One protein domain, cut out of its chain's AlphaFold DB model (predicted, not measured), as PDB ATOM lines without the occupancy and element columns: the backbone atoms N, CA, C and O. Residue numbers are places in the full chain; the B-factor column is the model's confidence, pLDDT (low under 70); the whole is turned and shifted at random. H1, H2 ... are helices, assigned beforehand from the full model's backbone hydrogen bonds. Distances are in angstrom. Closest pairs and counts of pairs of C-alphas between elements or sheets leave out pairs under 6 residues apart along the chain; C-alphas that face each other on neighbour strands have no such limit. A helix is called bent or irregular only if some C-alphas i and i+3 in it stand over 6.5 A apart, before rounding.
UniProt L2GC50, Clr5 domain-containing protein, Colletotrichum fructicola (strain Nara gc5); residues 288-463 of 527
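This is residues 288 to 463 of the 527 residues of the protein "Clr5 domain-containing protein" of Colletotrichum fructicola (strain Nara gc5) (UniProt L2GC50). Short helix H4 sits in the core of a compact helical body, with H1, H2, H3, H5 and H6 packed round it, mostly crossed. Long H7 packs side by side on H2, away from H4, and residues 431 to 439 stick out. The printed part has 176 residues with seven named helices, H1 to H7 in order, and no named strand: all helix. The radius of gyration of the C-alphas is 15.7 A, and the spans are 43 by 41 by 33 A.

H1, residues 288 to 307, begins at C-alpha (-43.489, -0.654, 1.653) and measures 28.3 A. H2, residues 327 to 350, measures 34.2 A. H3 is residues 355 to 364, H4 368 to 380, H5 400 to 411 and H6 416 to 431. H7, residues 439 to 461, measures 32.8 A and ends at C-alpha (-39.513, -2.640, 32.590). H3 is irregular: C-alphas 358 and 361 are 7.1 A apart.

H4 is the hub. It touches H2 at a steep tilt of 43 degrees, opposite ways; the closest C-alphas, Leu 332 and Trp 377, are 5.9 A apart. H6 touches H4, closest at the C-alphas of Ser 374 and Ala 426, 5.3 A. H1 touches H5, closest at the C-alphas of His 300 and Arg 405, 5.2 A. H3 touches H1 with H1 residues 288 to 295 alone, closest at the C-alphas of Val 291 and Trp 356, 4.7 A. H7 touches H2 at a shallow tilt of 9 degrees, the same way; the C-alphas of Gly 341 and Thr 459 are closest, 5.9 A. H7 and H4 are apart. Every O i to N i+4 pair is within hydrogen-bond range in H1, H2, H4, H5, H6 and H7; in H3, 4 of 6 are.

The C-alphas farthest apart, Ser 388 and Asn 463, are 44.6 A apart. The printed part has no cut. The links H1 to H2 and H4 to H5 are long, 19 residues each. pLDDT is under 70 at residues 388, 433 to 437 and 463.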
ATOM      1  N   THR A 288     -44.863  -0.889   1.187       92.50
ATOM      2  CA  THR A 288     -43.489  -0.654   1.653       92.50
ATOM      3  C   THR A 288     -43.178   0.843   1.756       92.50
ATOM      4  O   THR A 288     -42.740   1.319   2.803       92.50
ATOM      5  N   MET A 289     -43.444   1.611   0.694       93.88
ATOM      6  CA  MET A 289     -43.218   3.061   0.702       93.88
ATOM      7  C   MET A 289     -44.154   3.788   1.665       93.88
ATOM      8  O   MET A 289     -43.745   4.763   2.297       93.88
ATOM      9  N   HIS A 290     -45.381   3.293   1.817       93.69
ATOM     10  CA  HIS A 290     -46.336   3.817   2.782       93.69
ATOM     11  C   HIS A 290     -45.792   3.724   4.214       93.69
ATOM     12  O   HIS A 290     -45.752   4.740   4.909       93.69
ATOM     13  N   VAL A 291     -45.281   2.554   4.622       95.75
ATOM     14  CA  VAL A 291     -44.656   2.353   5.943       95.75
ATOM     15  C   VAL A 291     -43.477   3.301   6.154       95.75
ATOM     16  O   VAL A 291     -43.415   3.974   7.183       95.75
ATOM     17  N   ILE A 292     -42.569   3.415   5.176       96.75
ATOM     18  CA  ILE A 292     -41.402   4.304   5.284       96.75
ATOM     19  C   ILE A 292     -41.855   5.756   5.490       96.75
ATOM     20  O   ILE A 292     -41.412   6.418   6.429       96.75
ATOM     21  N   ARG A 293     -42.776   6.255   4.655       96.50
ATOM     22  CA  ARG A 293     -43.273   7.638   4.740       96.50
ATOM     23  C   ARG A 293     -44.011   7.907   6.044       96.50
ATOM     24  O   ARG A 293     -43.789   8.950   6.656       96.50
ATOM     25  N   GLN A 294     -44.849   6.978   6.495       97.19
ATOM     26  CA  GLN A 294     -45.521   7.113   7.781       97.19
ATOM     27  C   GLN A 294     -44.526   7.114   8.953       97.19
ATOM     28  O   GLN A 294     -44.697   7.901   9.884       97.19
ATOM     29  N   CYS A 295     -43.459   6.309   8.898       98.31
ATOM     30  CA  CYS A 295     -42.402   6.330   9.908       98.31
ATOM     31  C   CYS A 295     -41.673   7.687   9.930       98.31
ATOM     32  O   CYS A 295     -41.480   8.260  11.003       98.31
ATOM     33  N   PHE A 296     -41.336   8.261   8.768       98.06
ATOM     34  CA  PHE A 296     -40.777   9.621   8.681       98.06
ATOM     35  C   PHE A 296     -41.738  10.689   9.219       98.06
ATOM     36  O   PHE A 296     -41.305  11.593   9.934       98.06
ATOM     37  N   ALA A 297     -43.035  10.580   8.915       97.88
ATOM     38  CA  ALA A 297     -44.054  11.513   9.392       97.88
ATOM     39  C   ALA A 297     -44.187  11.449  10.916       97.88
ATOM     40  O   ALA A 297     -44.171  12.480  11.586       97.88
ATOM     41  N   TRP A 298     -44.226  10.234  11.465       98.00
ATOM     42  CA  TRP A 298     -44.226  10.007  12.902       98.00
ATOM     43  C   TRP A 298     -42.967  10.597  13.555       98.00
ATOM     44  O   TRP A 298     -43.087  11.377  14.503       98.00
ATOM     45  N   CYS A 299     -41.777  10.327  13.002       98.19
ATOM     46  CA  CYS A 299     -40.520  10.901  13.490       98.19
ATOM     47  C   CYS A 299     -40.565  12.432  13.466       98.19
ATOM     48  O   CYS A 299     -40.220  13.065  14.459       98.19
ATOM     49  N   HIS A 300     -41.046  13.043  12.380       97.50
ATOM     50  CA  HIS A 300     -41.166  14.496  12.265       97.50
ATOM     51  C   HIS A 300     -42.027  15.096  13.383       97.50
ATOM     52  O   HIS A 300     -41.607  16.046  14.047       97.50
ATOM     53  N   THR A 301     -43.203  14.515  13.637       96.88
ATOM     54  CA  THR A 301     -44.102  14.961  14.707       96.88
ATOM     55  C   THR A 301     -43.453  14.833  16.084       96.88
ATOM     56  O   THR A 301     -43.508  15.777  16.875       96.88
ATOM     57  N   LYS A 302     -42.807  13.700  16.386       97.12
ATOM     58  CA  LYS A 302     -42.160  13.497  17.693       97.12
ATOM     59  C   LYS A 302     -40.938  14.392  17.877       97.12
ATOM     60  O   LYS A 302     -40.790  15.006  18.929       97.12
ATOM     61  N   LEU A 303     -40.119  14.565  16.842       96.94
ATOM     62  CA  LEU A 303     -38.955  15.452  16.873       96.94
ATOM     63  C   LEU A 303     -39.348  16.925  16.982       96.94
ATOM     64  O   LEU A 303     -38.646  17.699  17.633       96.94
ATOM     65  N   TYR A 304     -40.487  17.335  16.416       95.94
ATOM     66  CA  TYR A 304     -41.059  18.652  16.697       95.94
ATOM     67  C   TYR A 304     -41.353  18.824  18.186       95.94
ATOM     68  O   TYR A 304     -40.968  19.836  18.773       95.94
ATOM     69  N   GLY A 305     -41.963  17.820  18.814       94.44
ATOM     70  CA  GLY A 305     -42.249  17.856  20.243       94.44
ATOM     71  C   GLY A 305     -40.990  17.895  21.118       94.44
ATOM     72  O   GLY A 305     -40.888  18.721  22.022       94.44
ATOM     73  N   LEU A 306     -39.992  17.069  20.790       93.50
ATOM     74  CA  LEU A 306     -38.705  17.020  21.494       93.50
ATOM     75  C   LEU A 306     -37.906  18.323  21.332       93.50
ATOM     76  O   LEU A 306     -37.450  18.894  22.314       93.50
ATOM     77  N   SER A 307     -37.797  18.857  20.111       93.06
ATOM     78  CA  SER A 307     -37.077  20.120  19.847       93.06
ATOM     79  C   SER A 307     -37.747  21.356  20.458       93.06
ATOM     80  O   SER A 307     -37.082  22.367  20.677       93.06
ATOM     81  N   SER A 308     -39.053  21.292  20.729       90.94
ATOM     82  CA  SER A 308     -39.810  22.361  21.391       90.94
ATOM     83  C   SER A 308     -39.933  22.178  22.908       90.94
ATOM     84  O   SER A 308     -40.585  22.998  23.552       90.94
ATOM     85  N   ASN A 309     -39.322  21.132  23.482       86.75
ATOM     86  CA  ASN A 309     -39.472  20.736  24.888       86.75
ATOM     87  C   ASN A 309     -40.942  20.545  25.321       86.75
ATOM     88  O   ASN A 309     -41.294  20.795  26.473       86.75
ATOM     89  N   THR A 310     -41.823  20.134  24.404       78.25
ATOM     90  CA  THR A 310     -43.247  19.883  24.705       78.25
ATOM     91  C   THR A 310     -43.529  18.434  25.093       78.25
ATOM     92  O   THR A 310     -44.589  18.143  25.642       78.25
ATOM     93  N   ILE A 311     -42.580  17.531  24.841       81.31
ATOM     94  CA  ILE A 311     -42.640  16.120  25.223       81.31
ATOM     95  C   ILE A 311     -41.627  15.883  26.348       81.31
ATOM     96  O   ILE A 311     -40.446  16.187  26.185       81.31
ATOM     97  N   ASN A 312     -42.082  15.338  27.479       79.38
ATOM     98  CA  ASN A 312     -41.232  15.014  28.627       79.38
ATOM     99  C   ASN A 312     -40.776  13.550  28.563       79.38
ATOM    100  O   ASN A 312     -41.268  12.711  29.310       79.38
ATOM    101  N   VAL A 313     -39.865  13.253  27.637       80.88
ATOM    102  CA  VAL A 313     -39.256  11.923  27.485       80.88
ATOM    103  C   VAL A 313     -37.814  11.979  27.973       80.88
ATOM    104  O   VAL A 313     -37.093  12.939  27.698       80.88
ATOM    105  N   ALA A 314     -37.382  10.931  28.678       85.50
ATOM    106  CA  ALA A 314     -35.981  10.757  29.033       85.50
ATOM    107  C   ALA A 314     -35.135  10.627  27.756       85.50
ATOM    108  O   ALA A 314     -35.261   9.656  27.010       85.50
ATOM    109  N   LEU A 315     -34.290  11.625  27.500       90.44
ATOM    110  CA  LEU A 315     -33.381  11.628  26.358       90.44
ATOM    111  C   LEU A 315     -32.232  10.657  26.629       90.44
ATOM    112  O   LEU A 315     -31.577  10.752  27.671       90.44
ATOM    113  N   LEU A 316     -31.947   9.759  25.684       91.75
ATOM    114  CA  LEU A 316     -30.710   8.988  25.739       91.75
ATOM    115  C   LEU A 316     -29.557   9.916  25.357       91.75
ATOM    116  O   LEU A 316     -29.497  10.393  24.227       91.75
ATOM    117  N   THR A 317     -28.660  10.173  26.307       93.06
ATOM    118  CA  THR A 317     -27.439  10.956  26.088       93.06
ATOM    119  C   THR A 317     -26.247  10.053  26.339       93.06
ATOM    120  O   THR A 317     -26.137   9.467  27.415       93.06
ATOM    121  N   LEU A 318     -25.366   9.922  25.352       92.25
ATOM    122  CA  LEU A 318     -24.167   9.109  25.480       92.25
ATOM    123  C   LEU A 318     -23.011   9.974  25.996       92.25
ATOM    124  O   LEU A 318     -22.609  10.955  25.363       92.25
ATOM    125  N   GLU A 319     -22.444   9.593  27.141       93.62
ATOM    126  CA  GLU A 319     -21.332  10.320  27.781       93.62
ATOM    127  C   GLU A 319     -19.976  10.086  27.097       93.62
ATOM    128  O   GLU A 319     -19.003  10.792  27.360       93.62
ATOM    129  N   ILE A 320     -19.908   9.119  26.181       92.62
ATOM    130  CA  ILE A 320     -18.705   8.827  25.406       92.62
ATOM    131  C   ILE A 320     -18.376   9.966  24.431       92.62
ATOM    132  O   ILE A 320     -19.257  10.568  23.799       92.62
ATOM    133  N   GLN A 321     -17.081  10.257  24.316       93.75
ATOM    134  CA  GLN A 321     -16.539  11.220  23.359       93.75
ATOM    135  C   GLN A 321     -16.280  10.500  22.032       93.75
ATOM    136  O   GLN A 321     -15.415   9.625  22.004       93.75
ATOM    137  N   PRO A 322     -17.029  10.814  20.960       92.56
ATOM    138  CA  PRO A 322     -16.808  10.200  19.661       92.56
ATOM    139  C   PRO A 322     -15.623  10.871  18.957       92.56
ATOM    140  O   PRO A 322     -15.402  12.075  19.101       92.56
ATOM    141  N   ASP A 323     -14.900  10.115  18.137       92.12
ATOM    142  CA  ASP A 323     -14.109  10.713  17.063       92.12
ATOM    143  C   ASP A 323     -15.005  11.176  15.892       92.12
ATOM    144  O   ASP A 323     -16.211  10.915  15.841       92.12
ATOM    145  N   LYS A 324     -14.399  11.820  14.889       90.00
ATOM    146  CA  LYS A 324     -15.105  12.318  13.697       90.00
ATOM    147  C   LYS A 324     -15.849  11.225  12.909       90.00
ATOM    148  O   LYS A 324     -16.837  11.505  12.234       90.00
ATOM    149  N   HIS A 325     -15.365   9.987  12.925       87.75
ATOM    150  CA  HIS A 325     -15.992   8.859  12.232       87.75
ATOM    151  C   HIS A 325     -17.111   8.212  13.066       87.75
ATOM    152  O   HIS A 325     -18.017   7.591  12.505       87.75
ATOM    153  N   GLN A 326     -17.078   8.397  14.385       91.19
ATOM    154  CA  GLN A 326     -18.027   7.875  15.365       91.19
ATOM    155  C   GLN A 326     -19.190   8.839  15.655       91.19
ATOM    156  O   GLN A 326     -20.226   8.406  16.158       91.19
ATOM    157  N   GLU A 327     -19.080  10.125  15.306       92.25
ATOM    158  CA  GLU A 327     -20.119  11.147  15.539       92.25
ATOM    159  C   GLU A 327     -21.499  10.760  14.984       92.25
ATOM    160  O   GLU A 327     -22.522  10.932  15.657       92.25
ATOM    161  N   ALA A 328     -21.537  10.193  13.773       91.75
ATOM    162  CA  ALA A 328     -22.778   9.727  13.156       91.75
ATOM    163  C   ALA A 328     -23.387   8.545  13.927       91.75
ATOM    164  O   ALA A 328     -24.600   8.486  14.110       91.75
ATOM    165  N   TRP A 329     -22.558   7.633  14.434       92.81
ATOM    166  CA  TRP A 329     -23.018   6.509  15.251       92.81
ATOM    167  C   TRP A 329     -23.530   6.967  16.609       92.81
ATOM    168  O   TRP A 329     -24.616   6.561  17.013       92.81
ATOM    169  N   LYS A 330     -22.810   7.867  17.286       94.62
ATOM    170  CA  LYS A 330     -23.283   8.464  18.539       94.62
ATOM    171  C   LYS A 330     -24.658   9.107  18.348       94.62
ATOM    172  O   LYS A 330     -25.597   8.792  19.073       94.62
ATOM    173  N   SER A 331     -24.776   9.950  17.323       95.56
ATOM    174  CA  SER A 331     -26.022  10.639  16.977       95.56
ATOM    175  C   SER A 331     -27.150   9.658  16.641       95.56
ATOM    176  O   SER A 331     -28.292   9.887  17.036       95.56
ATOM    177  N   LEU A 332     -26.845   8.551  15.948       95.31
ATOM    178  CA  LEU A 332     -27.803   7.472  15.697       95.31
ATOM    179  C   LEU A 332     -28.316   6.882  17.010       95.31
ATOM    180  O   LEU A 332     -29.528   6.799  17.178       95.31
ATOM    181  N   PHE A 333     -27.429   6.464  17.915       95.19
ATOM    182  CA  PHE A 333     -27.829   5.817  19.166       95.19
ATOM    183  C   PHE A 333     -28.684   6.740  20.037       95.19
ATOM    184  O   PHE A 333     -29.735   6.315  20.513       95.19
ATOM    185  N   GLU A 334     -28.288   8.005  20.194       96.25
ATOM    186  CA  GLU A 334     -29.044   9.002  20.965       96.25
ATOM    187  C   GLU A 334     -30.432   9.259  20.361       96.25
ATOM    188  O   GLU A 334     -31.443   9.243  21.073       96.25
ATOM    189  N   LEU A 335     -30.504   9.438  19.035       97.06
ATOM    190  CA  LEU A 335     -31.764   9.653  18.326       97.06
ATOM    191  C   LEU A 335     -32.674   8.421  18.413       97.06
ATOM    192  O   LEU A 335     -33.844   8.540  18.783       97.06
ATOM    193  N   TYR A 336     -32.135   7.247  18.085       97.38
ATOM    194  CA  TYR A 336     -32.867   5.988  18.056       97.38
ATOM    195  C   TYR A 336     -33.367   5.593  19.444       97.38
ATOM    196  O   TYR A 336     -34.555   5.324  19.593       97.38
ATOM    197  N   GLY A 337     -32.511   5.625  20.471       96.12
ATOM    198  CA  GLY A 337     -32.905   5.289  21.840       96.12
ATOM    199  C   GLY A 337     -33.999   6.215  22.380       96.12
ATOM    200  O   GLY A 337     -34.972   5.750  22.974       96.12
ATOM    201  N   THR A 338     -33.905   7.517  22.090       96.06
ATOM    202  CA  THR A 338     -34.932   8.500  22.478       96.06
ATOM    203  C   THR A 338     -36.266   8.254  21.762       96.06
ATOM    204  O   THR A 338     -37.332   8.257  22.390       96.06
ATOM    205  N   LEU A 339     -36.239   8.019  20.444       97.12
ATOM    206  CA  LEU A 339     -37.453   7.743  19.670       97.12
ATOM    207  C   LEU A 339     -38.052   6.374  20.011       97.12
ATOM    208  O   LEU A 339     -39.273   6.259  20.072       97.12
ATOM    209  N   TRP A 340     -37.234   5.367  20.314       95.94
ATOM    210  CA  TRP A 340     -37.692   4.078  20.827       95.94
ATOM    211  C   TRP A 340     -38.446   4.242  22.151       95.94
ATOM    212  O   TRP A 340     -39.577   3.771  22.274       95.94
ATOM    213  N   GLY A 341     -37.874   4.973  23.113       94.25
ATOM    214  CA  GLY A 341     -38.554   5.283  24.374       94.25
ATOM    215  C   GLY A 341     -39.893   5.991  24.152       94.25
ATOM    216  O   GLY A 341     -40.908   5.586  24.716       94.25
ATOM    217  N   THR A 342     -39.922   6.972  23.244       95.00
ATOM    218  CA  THR A 342     -41.148   7.696  22.862       95.00
ATOM    219  C   THR A 342     -42.194   6.771  22.225       95.00
ATOM    220  O   THR A 342     -43.388   6.883  22.508       95.00
ATOM    221  N   LEU A 343     -41.765   5.850  21.358       94.69
ATOM    222  CA  LEU A 343     -42.632   4.858  20.724       94.69
ATOM    223  C   LEU A 343     -43.250   3.929  21.775       94.69
ATOM    224  O   LEU A 343     -44.457   3.698  21.759       94.69
ATOM    225  N   ARG A 344     -42.439   3.445  22.720       92.44
ATOM    226  CA  ARG A 344     -42.884   2.573  23.816       92.44
ATOM    227  C   ARG A 344     -43.868   3.260  24.748       92.44
ATOM    228  O   ARG A 344     -44.902   2.674  25.072       92.44
ATOM    229  N   GLU A 345     -43.587   4.496  25.140       91.25
ATOM    230  CA  GLU A 345     -44.503   5.293  25.953       91.25
ATOM    231  C   GLU A 345     -45.846   5.486  25.235       91.25
ATOM    232  O   GLU A 345     -46.896   5.212  25.813       91.25
ATOM    233  N   GLN A 346     -45.826   5.845  23.944       91.31
ATOM    234  CA  GLN A 346     -47.049   5.984  23.149       91.31
ATOM    235  C   GLN A 346     -47.870   4.687  23.132       91.31
ATOM    236  O   GLN A 346     -49.068   4.732  23.403       91.31
ATOM    237  N   CYS A 347     -47.240   3.538  22.874       89.00
ATOM    238  CA  CYS A 347     -47.941   2.248  22.841       89.00
ATOM    239  C   CYS A 347     -48.563   1.890  24.194       89.00
ATOM    240  O   CYS A 347     -49.613   1.257  24.257       89.00
ATOM    241  N   THR A 348     -47.926   2.315  25.283       87.31
ATOM    242  CA  THR A 348     -48.424   2.099  26.647       87.31
ATOM    243  C   THR A 348     -49.661   2.944  26.926       87.31
ATOM    244  O   THR A 348     -50.628   2.456  27.506       87.31
ATOM    245  N   ILE A 349     -49.635   4.212  26.510       86.56
ATOM    246  CA  ILE A 349     -50.713   5.174  26.761       86.56
ATOM    247  C   ILE A 349     -51.915   4.904  25.853       86.56
ATOM    248  O   ILE A 349     -53.058   4.919  26.310       86.56
ATOM    249  N   GLU A 350     -51.669   4.686  24.561       89.06
ATOM    250  CA  GLU A 350     -52.718   4.531  23.548       89.06
ATOM    251  C   GLU A 350     -53.229   3.085  23.457       89.06
ATOM    252  O   GLU A 350     -54.343   2.858  22.988       89.06
ATOM    253  N   GLY A 351     -52.449   2.115  23.947       86.12
ATOM    254  CA  GLY A 351     -52.773   0.688  23.919       86.12
ATOM    255  C   GLY A 351     -52.547   0.015  22.563       86.12
ATOM    256  O   GLY A 351     -52.748  -1.192  22.461       86.12
ATOM    257  N   ASP A 352     -52.116   0.770  21.552       87.69
ATOM    258  CA  ASP A 352     -51.865   0.299  20.193       87.69
ATOM    259  C   ASP A 352     -50.558   0.895  19.644       87.69
ATOM    260  O   ASP A 352     -50.127   1.987  20.028       87.69
ATOM    261  N   TRP A 353     -49.924   0.164  18.724       90.88
ATOM    262  CA  TRP A 353     -48.767   0.651  17.975       90.88
ATOM    263  C   TRP A 353     -49.198   1.667  16.907       90.88
ATOM    264  O   TRP A 353     -50.287   1.527  16.341       90.88
ATOM    265  N   PRO A 354     -48.348   2.655  16.560       94.50
ATOM    266  CA  PRO A 354     -48.567   3.466  15.369       94.50
ATOM    267  C   PRO A 354     -48.737   2.585  14.129       94.50
ATOM    268  O   PRO A 354     -48.070   1.561  14.000       94.50
ATOM    269  N   GLU A 355     -49.577   3.021  13.193       93.44
ATOM    270  CA  GLU A 355     -49.933   2.243  11.998       93.44
ATOM    271  C   GLU A 355     -48.709   1.748  11.204       93.44
ATOM    272  O   GLU A 355     -48.645   0.589  10.817       93.44
ATOM    273  N   TRP A 356     -47.671   2.570  11.028       96.44
ATOM    274  CA  TRP A 356     -46.454   2.135  10.332       96.44
ATOM    275  C   TRP A 356     -45.737   0.981  11.042       96.44
ATOM    276  O   TRP A 356     -45.171   0.107  10.385       96.44
ATOM    277  N   ALA A 357     -45.753   0.977  12.377       95.25
ATOM    278  CA  ALA A 357     -45.113  -0.051  13.182       95.25
ATOM    279  C   ALA A 357     -45.922  -1.349  13.117       95.25
ATOM    280  O   ALA A 357     -45.335  -2.429  13.063       95.25
ATOM    281  N   SER A 358     -47.255  -1.250  13.045       91.38
ATOM    282  CA  SER A 358     -48.097  -2.424  12.838       91.38
ATOM    283  C   SER A 358     -48.037  -2.967  11.403       91.38
ATOM    284  O   SER A 358     -48.125  -4.169  11.169       91.38
ATOM    285  N   LEU A 359     -47.784  -2.120  10.414       92.44
ATOM    286  CA  LEU A 359     -47.660  -2.552   9.022       92.44
ATOM    287  C   LEU A 359     -46.245  -3.019   8.643       92.44
ATOM    288  O   LEU A 359     -46.081  -3.637   7.592       92.44
ATOM    289  N   SER A 360     -45.217  -2.773   9.464       93.50
ATOM    290  CA  SER A 360     -43.816  -3.030   9.085       93.50
ATOM    291  C   SER A 360     -43.541  -4.493   8.724       93.50
ATOM    292  O   SER A 360     -42.867  -4.786   7.734       93.50
ATOM    293  N   ILE A 361     -44.098  -5.427   9.495       89.56
ATOM    294  CA  ILE A 361     -43.884  -6.864   9.296       89.56
ATOM    295  C   ILE A 361     -44.660  -7.358   8.079       89.56
ATOM    296  O   ILE A 361     -44.126  -8.131   7.289       89.56
ATOM    297  N   GLU A 362     -45.896  -6.899   7.901       87.44
ATOM    298  CA  GLU A 362     -46.729  -7.300   6.768       87.44
ATOM    299  C   GLU A 362     -46.178  -6.749   5.446       87.44
ATOM    300  O   GLU A 362     -46.040  -7.480   4.466       87.44
ATOM    301  N   ALA A 363     -45.815  -5.465   5.423       90.44
ATOM    302  CA  ALA A 363     -45.359  -4.799   4.212       90.44
ATOM    303  C   ALA A 363     -43.911  -5.155   3.848       90.44
ATOM    304  O   ALA A 363     -43.603  -5.284   2.662       90.44
ATOM    305  N   MET A 364     -43.027  -5.293   4.844       91.88
ATOM    306  CA  MET A 364     -41.572  -5.349   4.638       91.88
ATOM    307  C   MET A 364     -40.908  -6.610   5.212       91.88
ATOM    308  O   MET A 364     -39.729  -6.858   4.945       91.88
ATOM    309  N   HIS A 365     -41.623  -7.395   6.027       89.69
ATOM    310  CA  HIS A 365     -41.049  -8.435   6.889       89.69
ATOM    311  C   HIS A 365     -39.907  -7.932   7.786       89.69
ATOM    312  O   HIS A 365     -38.995  -8.692   8.092       89.69
ATOM    313  N   LEU A 366     -39.951  -6.667   8.208       91.94
ATOM    314  CA  LEU A 366     -39.005  -6.097   9.168       91.94
ATOM    315  C   LEU A 366     -39.710  -5.793  10.484       91.94
ATOM    316  O   LEU A 366     -40.877  -5.380  10.495       91.94
ATOM    317  N   SER A 367     -38.981  -5.939  11.589       92.94
ATOM    318  CA  SER A 367     -39.451  -5.408  12.864       92.94
ATOM    319  C   SER A 367     -39.598  -3.885  12.770       92.94
ATOM    320  O   SER A 367     -38.883  -3.199  12.032       92.94
ATOM    321  N   HIS A 368     -40.530  -3.329  13.537       94.62
ATOM    322  CA  HIS A 368     -40.694  -1.880  13.638       94.62
ATOM    323  C   HIS A 368     -39.421  -1.214  14.196       94.62
ATOM    324  O   HIS A 368     -39.111  -0.081  13.831       94.62
ATOM    325  N   ALA A 369     -38.644  -1.938  15.014       95.81
ATOM    326  CA  ALA A 369     -37.335  -1.521  15.503       95.81
ATOM    327  C   ALA A 369     -36.319  -1.309  14.364       95.81
ATOM    328  O   ALA A 369     -35.679  -0.260  14.318       95.81
ATOM    329  N   GLU A 370     -36.207  -2.253  13.423       95.44
ATOM    330  CA  GLU A 370     -35.311  -2.150  12.259       95.44
ATOM    331  C   GLU A 370     -35.722  -1.032  11.296       95.44
ATOM    332  O   GLU A 370     -34.865  -0.311  10.775       95.44
ATOM    333  N   VAL A 371     -37.031  -0.858  11.072       97.19
ATOM    334  CA  VAL A 371     -37.552   0.257  10.268       97.19
ATOM    335  C   VAL A 371     -37.190   1.589  10.922       97.19
ATOM    336  O   VAL A 371     -36.645   2.468  10.251       97.19
ATOM    337  N   LEU A 372     -37.426   1.728  12.231       98.00
ATOM    338  CA  LEU A 372     -37.104   2.948  12.967       98.00
ATOM    339  C   LEU A 372     -35.600   3.241  12.959       98.00
ATOM    340  O   LEU A 372     -35.224   4.382  12.709       98.00
ATOM    341  N   ALA A 373     -34.743   2.241  13.181       97.06
ATOM    342  CA  ALA A 373     -33.290   2.418  13.143       97.06
ATOM    343  C   ALA A 373     -32.811   2.873  11.755       97.06
ATOM    344  O   ALA A 373     -32.042   3.829  11.646       97.06
ATOM    345  N   SER A 374     -33.334   2.257  10.689       97.06
ATOM    346  CA  SER A 374     -33.040   2.622   9.293       97.06
ATOM    347  C   SER A 374     -33.463   4.055   8.968       97.06
ATOM    348  O   SER A 374     -32.715   4.795   8.332       97.06
ATOM    349  N   VAL A 375     -34.629   4.489   9.455       97.88
ATOM    350  CA  VAL A 375     -35.071   5.886   9.328       97.88
ATOM    351  C   VAL A 375     -34.179   6.818  10.151       97.88
ATOM    352  O   VAL A 375     -33.727   7.829   9.623       97.88
ATOM    353  N   CYS A 376     -33.854   6.477  11.401       98.00
ATOM    354  CA  CYS A 376     -32.972   7.285  12.250       98.00
ATOM    355  C   CYS A 376     -31.593   7.494  11.613       98.00
ATOM    356  O   CYS A 376     -31.070   8.607  11.662       98.00
ATOM    357  N   TRP A 377     -31.040   6.472  10.955       96.50
ATOM    358  CA  TRP A 377     -29.794   6.601  10.199       96.50
ATOM    359  C   TRP A 377     -29.880   7.688   9.139       96.50
ATOM    360  O   TRP A 377     -29.022   8.562   9.088       96.50
ATOM    361  N   LEU A 378     -30.940   7.686   8.333       96.00
ATOM    362  CA  LEU A 378     -31.136   8.693   7.291       96.00
ATOM    363  C   LEU A 378     -31.351  10.099   7.850       96.00
ATOM    364  O   LEU A 378     -30.961  11.081   7.224       96.00
ATOM    365  N   LEU A 379     -31.955  10.209   9.034       96.06
ATOM    366  CA  LEU A 379     -32.138  11.493   9.711       96.06
ATOM    367  C   LEU A 379     -30.826  12.082  10.235       96.06
ATOM    368  O   LEU A 379     -30.687  13.305  10.278       96.06
ATOM    369  N   VAL A 380     -29.894  11.224  10.649       94.75
ATOM    370  CA  VAL A 380     -28.570  11.606  11.160       94.75
ATOM    371  C   VAL A 380     -27.557  11.779  10.034       94.75
ATOM    372  O   VAL A 380     -26.712  12.669  10.091       94.75
ATOM    373  N   TYR A 381     -27.652  10.947   9.000       92.25
ATOM    374  CA  TYR A 381     -26.712  10.880   7.893       92.25
ATOM    375  C   TYR A 381     -27.427  11.080   6.545       92.25
ATOM    376  O   TYR A 381     -27.497  10.174   5.712       92.25
ATOM    377  N   PRO A 382     -27.942  12.293   6.282       88.81
ATOM    378  CA  PRO A 382     -28.720  12.577   5.079       88.81
ATOM    379  C   PRO A 382     -27.918  12.519   3.776       88.81
ATOM    380  O   PRO A 382     -28.508  12.524   2.706       88.81
ATOM    381  N   LYS A 383     -26.584  12.433   3.833       87.75
ATOM    382  CA  LYS A 383     -25.742  12.233   2.641       87.75
ATOM    383  C   LYS A 383     -26.050  10.925   1.902       87.75
ATOM    384  O   LYS A 383     -25.624  10.769   0.765       87.75
ATOM    385  N   ASP A 384     -26.745   9.991   2.551       83.31
ATOM    386  CA  ASP A 384     -27.211   8.755   1.919       83.31
ATOM    387  C   ASP A 384     -28.472   8.971   1.050       83.31
ATOM    388  O   ASP A 384     -28.856   8.067   0.303       83.31
ATOM    389  N   PHE A 385     -29.097  10.156   1.090       81.50
ATOM    390  CA  PHE A 385     -29.970  10.614   0.013       81.50
ATOM    391  C   PHE A 385     -29.066  11.068  -1.143       81.50
ATOM    392  O   PHE A 385     -28.305  12.019  -0.991       81.50
ATOM    393  N   ASP A 386     -29.114  10.369  -2.280       71.88
ATOM    394  CA  ASP A 386     -28.346  10.669  -3.507       71.88
ATOM    395  C   ASP A 386     -28.878  11.935  -4.215       71.88
ATOM    396  O   ASP A 386     -29.223  11.927  -5.394       71.88
ATOM    397  N   ASP A 387     -29.050  13.013  -3.451       72.25
ATOM    398  CA  ASP A 387     -29.610  14.280  -3.894       72.25
ATOM    399  C   ASP A 387     -28.615  15.398  -3.575       72.25
ATOM    400  O   ASP A 387     -28.449  15.823  -2.427       72.25
ATOM    401  N   SER A 388     -27.911  15.855  -4.613       66.19
ATOM    402  CA  SER A 388     -26.899  16.910  -4.517       66.19
ATOM    403  C   SER A 388     -27.461  18.252  -4.050       66.19
ATOM    404  O   SER A 388     -26.686  19.113  -3.630       66.19
ATOM    405  N   ASP A 389     -28.782  18.434  -4.112       72.81
ATOM    406  CA  ASP A 389     -29.434  19.710  -3.825       72.81
ATOM    407  C   ASP A 389     -29.876  19.824  -2.354       72.81
ATOM    408  O   ASP A 389     -30.380  20.867  -1.919       72.81
ATOM    409  N   PHE A 390     -29.645  18.781  -1.546       71.69
ATOM    410  CA  PHE A 390     -30.006  18.784  -0.135       71.69
ATOM    411  C   PHE A 390     -28.992  19.563   0.721       71.69
ATOM    412  O   PHE A 390     -27.965  19.041   1.158       71.69
ATOM    413  N   SER A 391     -29.298  20.831   1.008       75.56
ATOM    414  CA  SER A 391     -28.555  21.622   1.998       75.56
ATOM    415  C   SER A 391     -29.098  21.366   3.407       75.56
ATOM    416  O   SER A 391     -30.077  21.964   3.850       75.56
ATOM    417  N   VAL A 392     -28.449  20.449   4.126       71.31
ATOM    418  CA  VAL A 392     -28.667  20.287   5.572       71.31
ATOM    419  C   VAL A 392     -28.211  21.576   6.263       71.31
ATOM    420  O   VAL A 392     -27.146  22.090   5.904       71.31
ATOM    421  N   PRO A 393     -28.955  22.090   7.258       74.25
ATOM    422  CA  PRO A 393     -28.438  23.113   8.161       74.25
ATOM    423  C   PRO A 393     -27.047  22.723   8.667       74.25
ATOM    424  O   PRO A 393     -26.791  21.541   8.920       74.25
ATOM    425  N   SER A 394     -26.144  23.699   8.791       75.81
ATOM    426  CA  SER A 394     -24.800  23.434   9.305       75.81
ATOM    427  C   SER A 394     -24.878  22.788  10.687       75.81
ATOM    428  O   SER A 394     -25.852  22.959  11.425       75.81
ATOM    429  N   GLU A 395     -23.844  22.030  11.054       73.69
ATOM    430  CA  GLU A 395     -23.830  21.313  12.331       73.69
ATOM    431  C   GLU A 395     -24.004  22.240  13.546       73.69
ATOM    432  O   GLU A 395     -24.518  21.792  14.573       73.69
ATOM    433  N   ASP A 396     -23.670  23.521  13.387       77.25
ATOM    434  CA  ASP A 396     -23.770  24.574  14.397       77.25
ATOM    435  C   ASP A 396     -25.213  25.068  14.646       77.25
ATOM    436  O   ASP A 396     -25.495  25.676  15.682       77.25
ATOM    437  N   GLU A 397     -26.153  24.817  13.727       70.00
ATOM    438  CA  GLU A 397     -27.503  25.388  13.763       70.00
ATOM    439  C   GLU A 397     -28.560  24.375  14.243       70.00
ATOM    440  O   GLU A 397     -29.250  23.709  13.472       70.00
ATOM    441  N   GLY A 398     -28.733  24.313  15.566       77.94
ATOM    442  CA  GLY A 398     -29.785  23.539  16.231       77.94
ATOM    443  C   GLY A 398     -29.340  22.113  16.541       77.94
ATOM    444  O   GLY A 398     -28.907  21.385  15.662       77.94
ATOM    445  N   GLY A 399     -29.432  21.696  17.807       91.94
ATOM    446  CA  GLY A 399     -28.970  20.371  18.244       91.94
ATOM    447  C   GLY A 399     -29.596  19.193  17.478       91.94
ATOM    448  O   GLY A 399     -30.536  19.363  16.699       91.94
ATOM    449  N   LEU A 400     -29.100  17.978  17.746       94.00
ATOM    450  CA  LEU A 400     -29.456  16.721  17.066       94.00
ATOM    451  C   LEU A 400     -30.932  16.630  16.636       94.00
ATOM    452  O   LEU A 400     -31.220  16.509  15.447       94.00
ATOM    453  N   PHE A 401     -31.869  16.776  17.577       95.25
ATOM    454  CA  PHE A 401     -33.305  16.631  17.309       95.25
ATOM    455  C   PHE A 401     -33.873  17.676  16.341       95.25
ATOM    456  O   PHE A 401     -34.777  17.364  15.567       95.25
ATOM    457  N   MET A 402     -33.353  18.907  16.354       94.56
ATOM    458  CA  MET A 402     -33.783  19.958  15.429       94.56
ATOM    459  C   MET A 402     -33.322  19.651  14.001       94.56
ATOM    460  O   MET A 402     -34.134  19.727  13.075       94.56
ATOM    461  N   ARG A 403     -32.061  19.231  13.818       93.75
ATOM    462  CA  ARG A 403     -31.546  18.808  12.503       93.75
ATOM    463  C   ARG A 403     -32.319  17.603  11.983       93.75
ATOM    464  O   ARG A 403     -32.851  17.661  10.881       93.75
ATOM    465  N   SER A 404     -32.493  16.568  12.806       95.69
ATOM    466  CA  SER A 404     -33.265  15.379  12.434       95.69
ATOM    467  C   SER A 404     -34.718  15.713  12.080       95.69
ATOM    468  O   SER A 404     -35.260  15.123  11.151       95.69
ATOM    469  N   ARG A 405     -35.349  16.693  12.746       95.94
ATOM    470  CA  ARG A 405     -36.700  17.170  12.397       95.94
ATOM    471  C   ARG A 405     -36.760  17.817  11.015       95.94
ATOM    472  O   ARG A 405     -37.745  17.642  10.295       95.94
ATOM    473  N   LEU A 406     -35.758  18.625  10.673       93.56
ATOM    474  CA  LEU A 406     -35.674  19.277   9.366       93.56
ATOM    475  C   LEU A 406     -35.409  18.238   8.273       93.56
ATOM    476  O   LEU A 406     -36.123  18.222   7.274       93.56
ATOM    477  N   THR A 407     -34.490  17.299   8.512       94.44
ATOM    478  CA  THR A 407     -34.245  16.169   7.606       94.44
ATOM    479  C   THR A 407     -35.501  15.326   7.402       94.44
ATOM    480  O   THR A 407     -35.832  14.996   6.268       94.44
ATOM    481  N   SER A 408     -36.257  15.025   8.463       96.06
ATOM    482  CA  SER A 408     -37.485  14.232   8.338       96.06
ATOM    483  C   SER A 408     -38.558  14.960   7.531       96.06
ATOM    484  O   SER A 408     -39.289  14.323   6.779       96.06
ATOM    485  N   HIS A 409     -38.651  16.287   7.667       94.81
ATOM    486  CA  HIS A 409     -39.567  17.103   6.875       94.81
ATOM    487  C   HIS A 409     -39.228  17.026   5.386       94.81
ATOM    488  O   HIS A 409     -40.110  16.772   4.572       94.81
ATOM    489  N   VAL A 410     -37.953  17.185   5.030       92.44
ATOM    490  CA  VAL A 410     -37.542  17.123   3.624       92.44
ATOM    491  C   VAL A 410     -37.664  15.707   3.062       92.44
ATOM    492  O   VAL A 410     -38.157  15.540   1.948       92.44
ATOM    493  N   ALA A 411     -37.360  14.679   3.857       93.44
ATOM    494  CA  ALA A 411     -37.529  13.286   3.454       93.44
ATOM    495  C   ALA A 411     -38.970  12.930   3.058       93.44
ATOM    496  O   ALA A 411     -39.181  12.153   2.125       93.44
ATOM    497  N   LEU A 412     -39.973  13.548   3.692       94.62
ATOM    498  CA  LEU A 412     -41.380  13.384   3.311       94.62
ATOM    499  C   LEU A 412     -41.697  13.919   1.910       94.62
ATOM    500  O   LEU A 412     -42.685  13.493   1.315       94.62
ATOM    501  N   HIS A 413     -40.868  14.808   1.372       92.69
ATOM    502  CA  HIS A 413     -41.040  15.411   0.054       92.69
ATOM    503  C   HIS A 413     -40.113  14.827  -1.020       92.69
ATOM    504  O   HIS A 413     -40.298  15.138  -2.196       92.69
ATOM    505  N   HIS A 414     -39.162  13.954  -0.663       91.69
ATOM    506  CA  HIS A 414     -38.339  13.259  -1.653       91.69
ATOM    507  C   HIS A 414     -39.171  12.332  -2.543       91.69
ATOM    508  O   HIS A 414     -40.211  11.809  -2.133       91.69
ATOM    509  N   ALA A 415     -38.681  12.094  -3.760       92.69
ATOM    510  CA  ALA A 415     -39.223  11.077  -4.648       92.69
ATOM    511  C   ALA A 415     -39.021   9.666  -4.063       92.69
ATOM    512  O   ALA A 415     -38.047   9.408  -3.351       92.69
ATOM    513  N   ASP A 416     -39.934   8.740  -4.379       92.31
ATOM    514  CA  ASP A 416     -39.929   7.382  -3.816       92.31
ATOM    515  C   ASP A 416     -38.618   6.635  -4.089       92.31
ATOM    516  O   ASP A 416     -38.123   5.936  -3.212       92.31
ATOM    517  N   ASN A 417     -38.009   6.819  -5.264       92.31
ATOM    518  CA  ASN A 417     -36.739   6.182  -5.623       92.31
ATOM    519  C   ASN A 417     -35.565   6.649  -4.752       92.31
ATOM    520  O   ASN A 417     -34.732   5.827  -4.372       92.31
ATOM    521  N   VAL A 418     -35.506   7.941  -4.414       93.31
ATOM    522  CA  VAL A 418     -34.456   8.510  -3.552       93.31
ATOM    523  C   VAL A 418     -34.632   7.997  -2.127       93.31
ATOM    524  O   VAL A 418     -33.694   7.473  -1.526       93.31
ATOM    525  N   LEU A 419     -35.863   8.074  -1.618       94.00
ATOM    526  CA  LEU A 419     -36.205   7.633  -0.270       94.00
ATOM    527  C   LEU A 419     -35.966   6.128  -0.083       94.00
ATOM    528  O   LEU A 419     -35.359   5.712   0.902       94.00
ATOM    529  N   TRP A 420     -36.394   5.318  -1.056       94.31
ATOM    530  CA  TRP A 420     -36.169   3.876  -1.071       94.31
ATOM    531  C   TRP A 420     -34.681   3.528  -1.108       94.31
ATOM    532  O   TRP A 420     -34.225   2.701  -0.320       94.31
ATOM    533  N   THR A 421     -33.913   4.178  -1.986       93.06
ATOM    534  CA  THR A 421     -32.471   3.929  -2.119       93.06
ATOM    535  C   THR A 421     -31.739   4.235  -0.817       93.06
ATOM    536  O   THR A 421     -30.965   3.399  -0.350       93.06
ATOM    537  N   GLY A 422     -32.031   5.381  -0.192       94.12
ATOM    538  CA  GLY A 422     -31.484   5.729   1.118       94.12
ATOM    539  C   GLY A 422     -31.841   4.679   2.172       94.12
ATOM    540  O   GLY A 422     -30.955   4.136   2.832       94.12
ATOM    541  N   PHE A 423     -33.126   4.327   2.289       95.50
ATOM    542  CA  PHE A 423     -33.602   3.364   3.290       95.50
ATOM    543  C   PHE A 423     -32.932   1.999   3.131       95.50
ATOM    544  O   PHE A 423     -32.432   1.421   4.094       95.50
ATOM    545  N   ARG A 424     -32.864   1.505   1.897       92.38
ATOM    546  CA  ARG A 424     -32.214   0.242   1.555       92.38
ATOM    547  C   ARG A 424     -30.727   0.262   1.900       92.38
ATOM    548  O   ARG A 424     -30.229  -0.700   2.475       92.38
ATOM    549  N   ASN A 425     -30.021   1.349   1.586       90.94
ATOM    550  CA  ASN A 425     -28.601   1.494   1.907       90.94
ATOM    551  C   ASN A 425     -28.362   1.513   3.427       90.94
ATOM    552  O   ASN A 425     -27.431   0.860   3.898       90.94
ATOM    553  N   ALA A 426     -29.218   2.202   4.188       92.50
ATOM    554  CA  ALA A 426     -29.183   2.204   5.651       92.50
ATOM    555  C   ALA A 426     -29.399   0.792   6.219       92.50
ATOM    556  O   ALA A 426     -28.603   0.301   7.019       92.50
ATOM    557  N   LEU A 427     -30.426   0.095   5.734       91.69
ATOM    558  CA  LEU A 427     -30.763  -1.259   6.163       91.69
ATOM    559  C   LEU A 427     -29.636  -2.261   5.869       91.69
ATOM    560  O   LEU A 427     -29.276  -3.067   6.728       91.69
ATOM    561  N   VAL A 428     -29.052  -2.204   4.669       87.62
ATOM    562  CA  VAL A 428     -27.899  -3.033   4.287       87.62
ATOM    563  C   VAL A 428     -26.695  -2.719   5.168       87.62
ATOM    564  O   VAL A 428     -26.009  -3.637   5.610       87.62
ATOM    565  N   ARG A 429     -26.448  -1.441   5.474       86.69
ATOM    566  CA  ARG A 429     -25.364  -1.028   6.371       86.69
ATOM    567  C   ARG A 429     -25.514  -1.657   7.754       86.69
ATOM    568  O   ARG A 429     -24.524  -2.157   8.268       86.69
ATOM    569  N   PHE A 430     -26.724  -1.707   8.311       85.44
ATOM    570  CA  PHE A 430     -26.954  -2.348   9.611       85.44
ATOM    571  C   PHE A 430     -26.847  -3.875   9.603       85.44
ATOM    572  O   PHE A 430     -26.735  -4.509  10.648       85.44
ATOM    573  N   ASN A 431     -26.887  -4.481   8.423       78.19
ATOM    574  CA  ASN A 431     -26.829  -5.928   8.262       78.19
ATOM    575  C   ASN A 431     -25.496  -6.441   7.749       78.19
ATOM    576  O   ASN A 431     -25.301  -7.655   7.646       78.19
ATOM    577  N   ARG A 432     -24.590  -5.538   7.398       76.25
ATOM    578  CA  ARG A 432     -23.213  -5.890   7.103       76.25
ATOM    579  C   ARG A 432     -22.409  -5.786   8.394       76.25
ATOM    580  O   ARG A 432     -22.730  -4.941   9.223       76.25
ATOM    581  N   PRO A 433     -21.347  -6.589   8.549       56.84
ATOM    582  CA  PRO A 433     -20.346  -6.355   9.578       56.84
ATOM    583  C   PRO A 433     -19.750  -4.968   9.325       56.84
ATOM    584  O   PRO A 433     -18.941  -4.768   8.415       56.84
ATOM    585  N   THR A 434     -20.269  -3.964  10.020       51.94
ATOM    586  CA  THR A 434     -19.914  -2.575   9.791       51.94
ATOM    587  C   THR A 434     -18.610  -2.275  10.505       51.94
ATOM    588  O   THR A 434     -18.553  -2.233  11.725       51.94
ATOM    589  N   VAL A 435     -17.622  -1.918   9.683       45.88
ATOM    590  CA  VAL A 435     -16.477  -1.059  10.012       45.88
ATOM    591  C   VAL A 435     -15.274  -1.777  10.630       45.88
ATOM    592  O   VAL A 435     -15.382  -2.722  11.394       45.88
ATOM    593  N   ALA A 436     -14.099  -1.327  10.188       52.22
ATOM    594  CA  ALA A 436     -12.785  -1.845  10.524       52.22
ATOM    595  C   ALA A 436     -12.607  -2.082  12.031       52.22
ATOM    596  O   ALA A 436     -12.804  -1.153  12.818       52.22
ATOM    597  N   ASN A 437     -12.159  -3.295  12.378       62.31
ATOM    598  CA  ASN A 437     -11.685  -3.701  13.704       62.31
ATOM    599  C   ASN A 437     -10.443  -2.893  14.102       62.31
ATOM    600  O   ASN A 437      -9.314  -3.390  14.083       62.31
ATOM    601  N   THR A 438     -10.636  -1.619  14.418       82.06
ATOM    602  CA  THR A 438      -9.738  -0.931  15.330       82.06
ATOM    603  C   THR A 438     -10.276  -1.148  16.735       82.06
ATOM    604  O   THR A 438     -11.482  -1.084  16.968       82.06
ATOM    605  N   GLU A 439      -9.367  -1.386  17.673       86.00
ATOM    606  CA  GLU A 439      -9.686  -1.542  19.095       86.00
ATOM    607  C   GLU A 439     -10.481  -0.333  19.631       86.00
ATOM    608  O   GLU A 439     -11.395  -0.481  20.434       86.00
ATOM    609  N   GLU A 440     -10.202   0.866  19.112       85.31
ATOM    610  CA  GLU A 440     -10.914   2.104  19.457       85.31
ATOM    611  C   GLU A 440     -12.392   2.092  19.027       85.31
ATOM    612  O   GLU A 440     -13.255   2.540  19.782       85.31
ATOM    613  N   ASN A 441     -12.706   1.566  17.837       86.12
ATOM    614  CA  ASN A 441     -14.088   1.474  17.359       86.12
ATOM    615  C   ASN A 441     -14.882   0.409  18.117       86.12
ATOM    616  O   ASN A 441     -16.065   0.615  18.386       86.12
ATOM    617  N   GLU A 442     -14.236  -0.706  18.469       86.62
ATOM    618  CA  GLU A 442     -14.838  -1.751  19.304       86.62
ATOM    619  C   GLU A 442     -15.165  -1.193  20.698       86.62
ATOM    620  O   GLU A 442     -16.316  -1.258  21.124       86.62
ATOM    621  N   ALA A 443     -14.217  -0.507  21.346       90.38
ATOM    622  CA  ALA A 443     -14.436   0.107  22.657       90.38
ATOM    623  C   ALA A 443     -15.548   1.177  22.651       90.38
ATOM    624  O   ALA A 443     -16.370   1.228  23.570       90.38
ATOM    625  N   PHE A 444     -15.599   2.027  21.618       91.69
ATOM    626  CA  PHE A 444     -16.687   2.995  21.445       91.69
ATOM    627  C   PHE A 444     -18.041   2.293  21.281       91.69
ATOM    628  O   PHE A 444     -19.012   2.666  21.947       91.69
ATOM    629  N   LYS A 445     -18.106   1.280  20.403       89.81
ATOM    630  CA  LYS A 445     -19.327   0.510  20.139       89.81
ATOM    631  C   LYS A 445     -19.832  -0.131  21.426       89.81
ATOM    632  O   LYS A 445     -21.000   0.050  21.752       89.81
ATOM    633  N   ASP A 446     -18.969  -0.814  22.171       90.50
ATOM    634  CA  ASP A 446     -19.346  -1.504  23.404       90.50
ATOM    635  C   ASP A 446     -19.940  -0.537  24.434       90.50
ATOM    636  O   ASP A 446     -21.034  -0.771  24.951       90.50
ATOM    637  N   ALA A 447     -19.294   0.611  24.656       93.00
ATOM    638  CA  ALA A 447     -19.783   1.618  25.596       93.00
ATOM    639  C   ALA A 447     -21.119   2.258  25.158       93.00
ATOM    640  O   ALA A 447     -22.003   2.517  25.988       93.00
ATOM    641  N   ALA A 448     -21.298   2.500  23.853       92.56
ATOM    642  CA  ALA A 448     -22.565   2.976  23.300       92.56
ATOM    643  C   ALA A 448     -23.681   1.932  23.474       92.56
ATOM    644  O   ALA A 448     -24.793   2.269  23.892       92.56
ATOM    645  N   MET A 449     -23.370   0.661  23.204       91.81
ATOM    646  CA  MET A 449     -24.311  -0.447  23.321       91.81
ATOM    647  C   MET A 449     -24.716  -0.717  24.762       91.81
ATOM    648  O   MET A 449     -25.891  -0.959  25.010       91.81
ATOM    649  N   ASP A 450     -23.809  -0.607  25.729       93.62
ATOM    650  CA  ASP A 450     -24.157  -0.750  27.146       93.62
ATOM    651  C   ASP A 450     -25.180   0.297  27.595       93.62
ATOM    652  O   ASP A 450     -26.170  -0.025  28.263       93.62
ATOM    653  N   SER A 451     -24.997   1.541  27.151       94.06
ATOM    654  CA  SER A 451     -25.941   2.630  27.416       94.06
ATOM    655  C   SER A 451     -27.298   2.373  26.751       94.06
ATOM    656  O   SER A 451     -28.350   2.564  27.372       94.06
ATOM    657  N   LEU A 452     -27.299   1.886  25.505       93.12
ATOM    658  CA  LEU A 452     -28.530   1.535  24.802       93.12
ATOM    659  C   LEU A 452     -29.242   0.345  25.459       93.12
ATOM    660  O   LEU A 452     -30.438   0.430  25.711       93.12
ATOM    661  N   ARG A 453     -28.533  -0.737  25.801       93.56
ATOM    662  CA  ARG A 453     -29.085  -1.907  26.508       93.56
ATOM    663  C   ARG A 453     -29.745  -1.492  27.820       93.56
ATOM    664  O   ARG A 453     -30.848  -1.950  28.123       93.56
ATOM    665  N   ALA A 454     -29.111  -0.594  28.578       93.19
ATOM    666  CA  ALA A 454     -29.692  -0.038  29.797       93.19
ATOM    667  C   ALA A 454     -30.992   0.737  29.512       93.19
ATOM    668  O   ALA A 454     -31.992   0.530  30.204       93.19
ATOM    669  N   CYS A 455     -31.010   1.566  28.463       92.88
ATOM    670  CA  CYS A 455     -32.200   2.292  28.011       92.88
ATOM    671  C   CYS A 455     -33.338   1.346  27.578       92.88
ATOM    672  O   CYS A 455     -34.482   1.495  28.014       92.88
ATOM    673  N   VAL A 456     -33.034   0.320  26.780       91.94
ATOM    674  CA  VAL A 456     -34.003  -0.689  26.325       91.94
ATOM    675  C   VAL A 456     -34.578  -1.456  27.509       91.94
ATOM    676  O   VAL A 456     -35.795  -1.569  27.645       91.94
ATOM    677  N   LYS A 457     -33.727  -1.905  28.432       92.19
ATOM    678  CA  LYS A 457     -34.178  -2.576  29.652       92.19
ATOM    679  C   LYS A 457     -35.103  -1.677  30.470       92.19
ATOM    680  O   LYS A 457     -36.187  -2.118  30.842       92.19
ATOM    681  N   ALA A 458     -34.725  -0.417  30.696       91.56
ATOM    682  CA  ALA A 458     -35.552   0.538  31.428       91.56
ATOM    683  C   ALA A 458     -36.929   0.721  30.761       91.56
ATOM    684  O   ALA A 458     -37.957   0.536  31.414       91.56
ATOM    685  N   THR A 459     -36.959   0.979  29.449       91.00
ATOM    686  CA  THR A 459     -38.203   1.195  28.683       91.00
ATOM    687  C   THR A 459     -39.110  -0.033  28.622       91.00
ATOM    688  O   THR A 459     -40.331   0.112  28.577       91.00
ATOM    689  N   LEU A 460     -38.554  -1.246  28.664       89.38
ATOM    690  CA  LEU A 460     -39.340  -2.480  28.723       89.38
ATOM    691  C   LEU A 460     -39.848  -2.791  30.140       89.38
ATOM    692  O   LEU A 460     -40.931  -3.355  30.281       89.38
ATOM    693  N   THR A 461     -39.115  -2.398  31.189       88.38
ATOM    694  CA  THR A 461     -39.513  -2.640  32.590       88.38
ATOM    695  C   THR A 461     -40.573  -1.684  33.129       88.38
ATOM    696  O   THR A 461     -41.321  -2.082  34.019       88.38
ATOM    697  N   LEU A 462     -40.692  -0.466  32.584       76.75
ATOM    698  CA  LEU A 462     -41.657   0.550  33.042       76.75
ATOM    699  C   LEU A 462     -43.127   0.091  32.988       76.75
ATOM    700  O   LEU A 462     -43.973   0.681  33.652       76.75
ATOM    701  N   ASN A 463     -43.415  -0.980  32.243       62.28
ATOM    702  CA  ASN A 463     -44.762  -1.506  32.022       62.28
ATOM    703  C   ASN A 463     -44.950  -2.938  32.525       62.28
ATOM    704  O   ASN A 463     -45.943  -3.582  32.174       62.28
TER     705      ASN A 463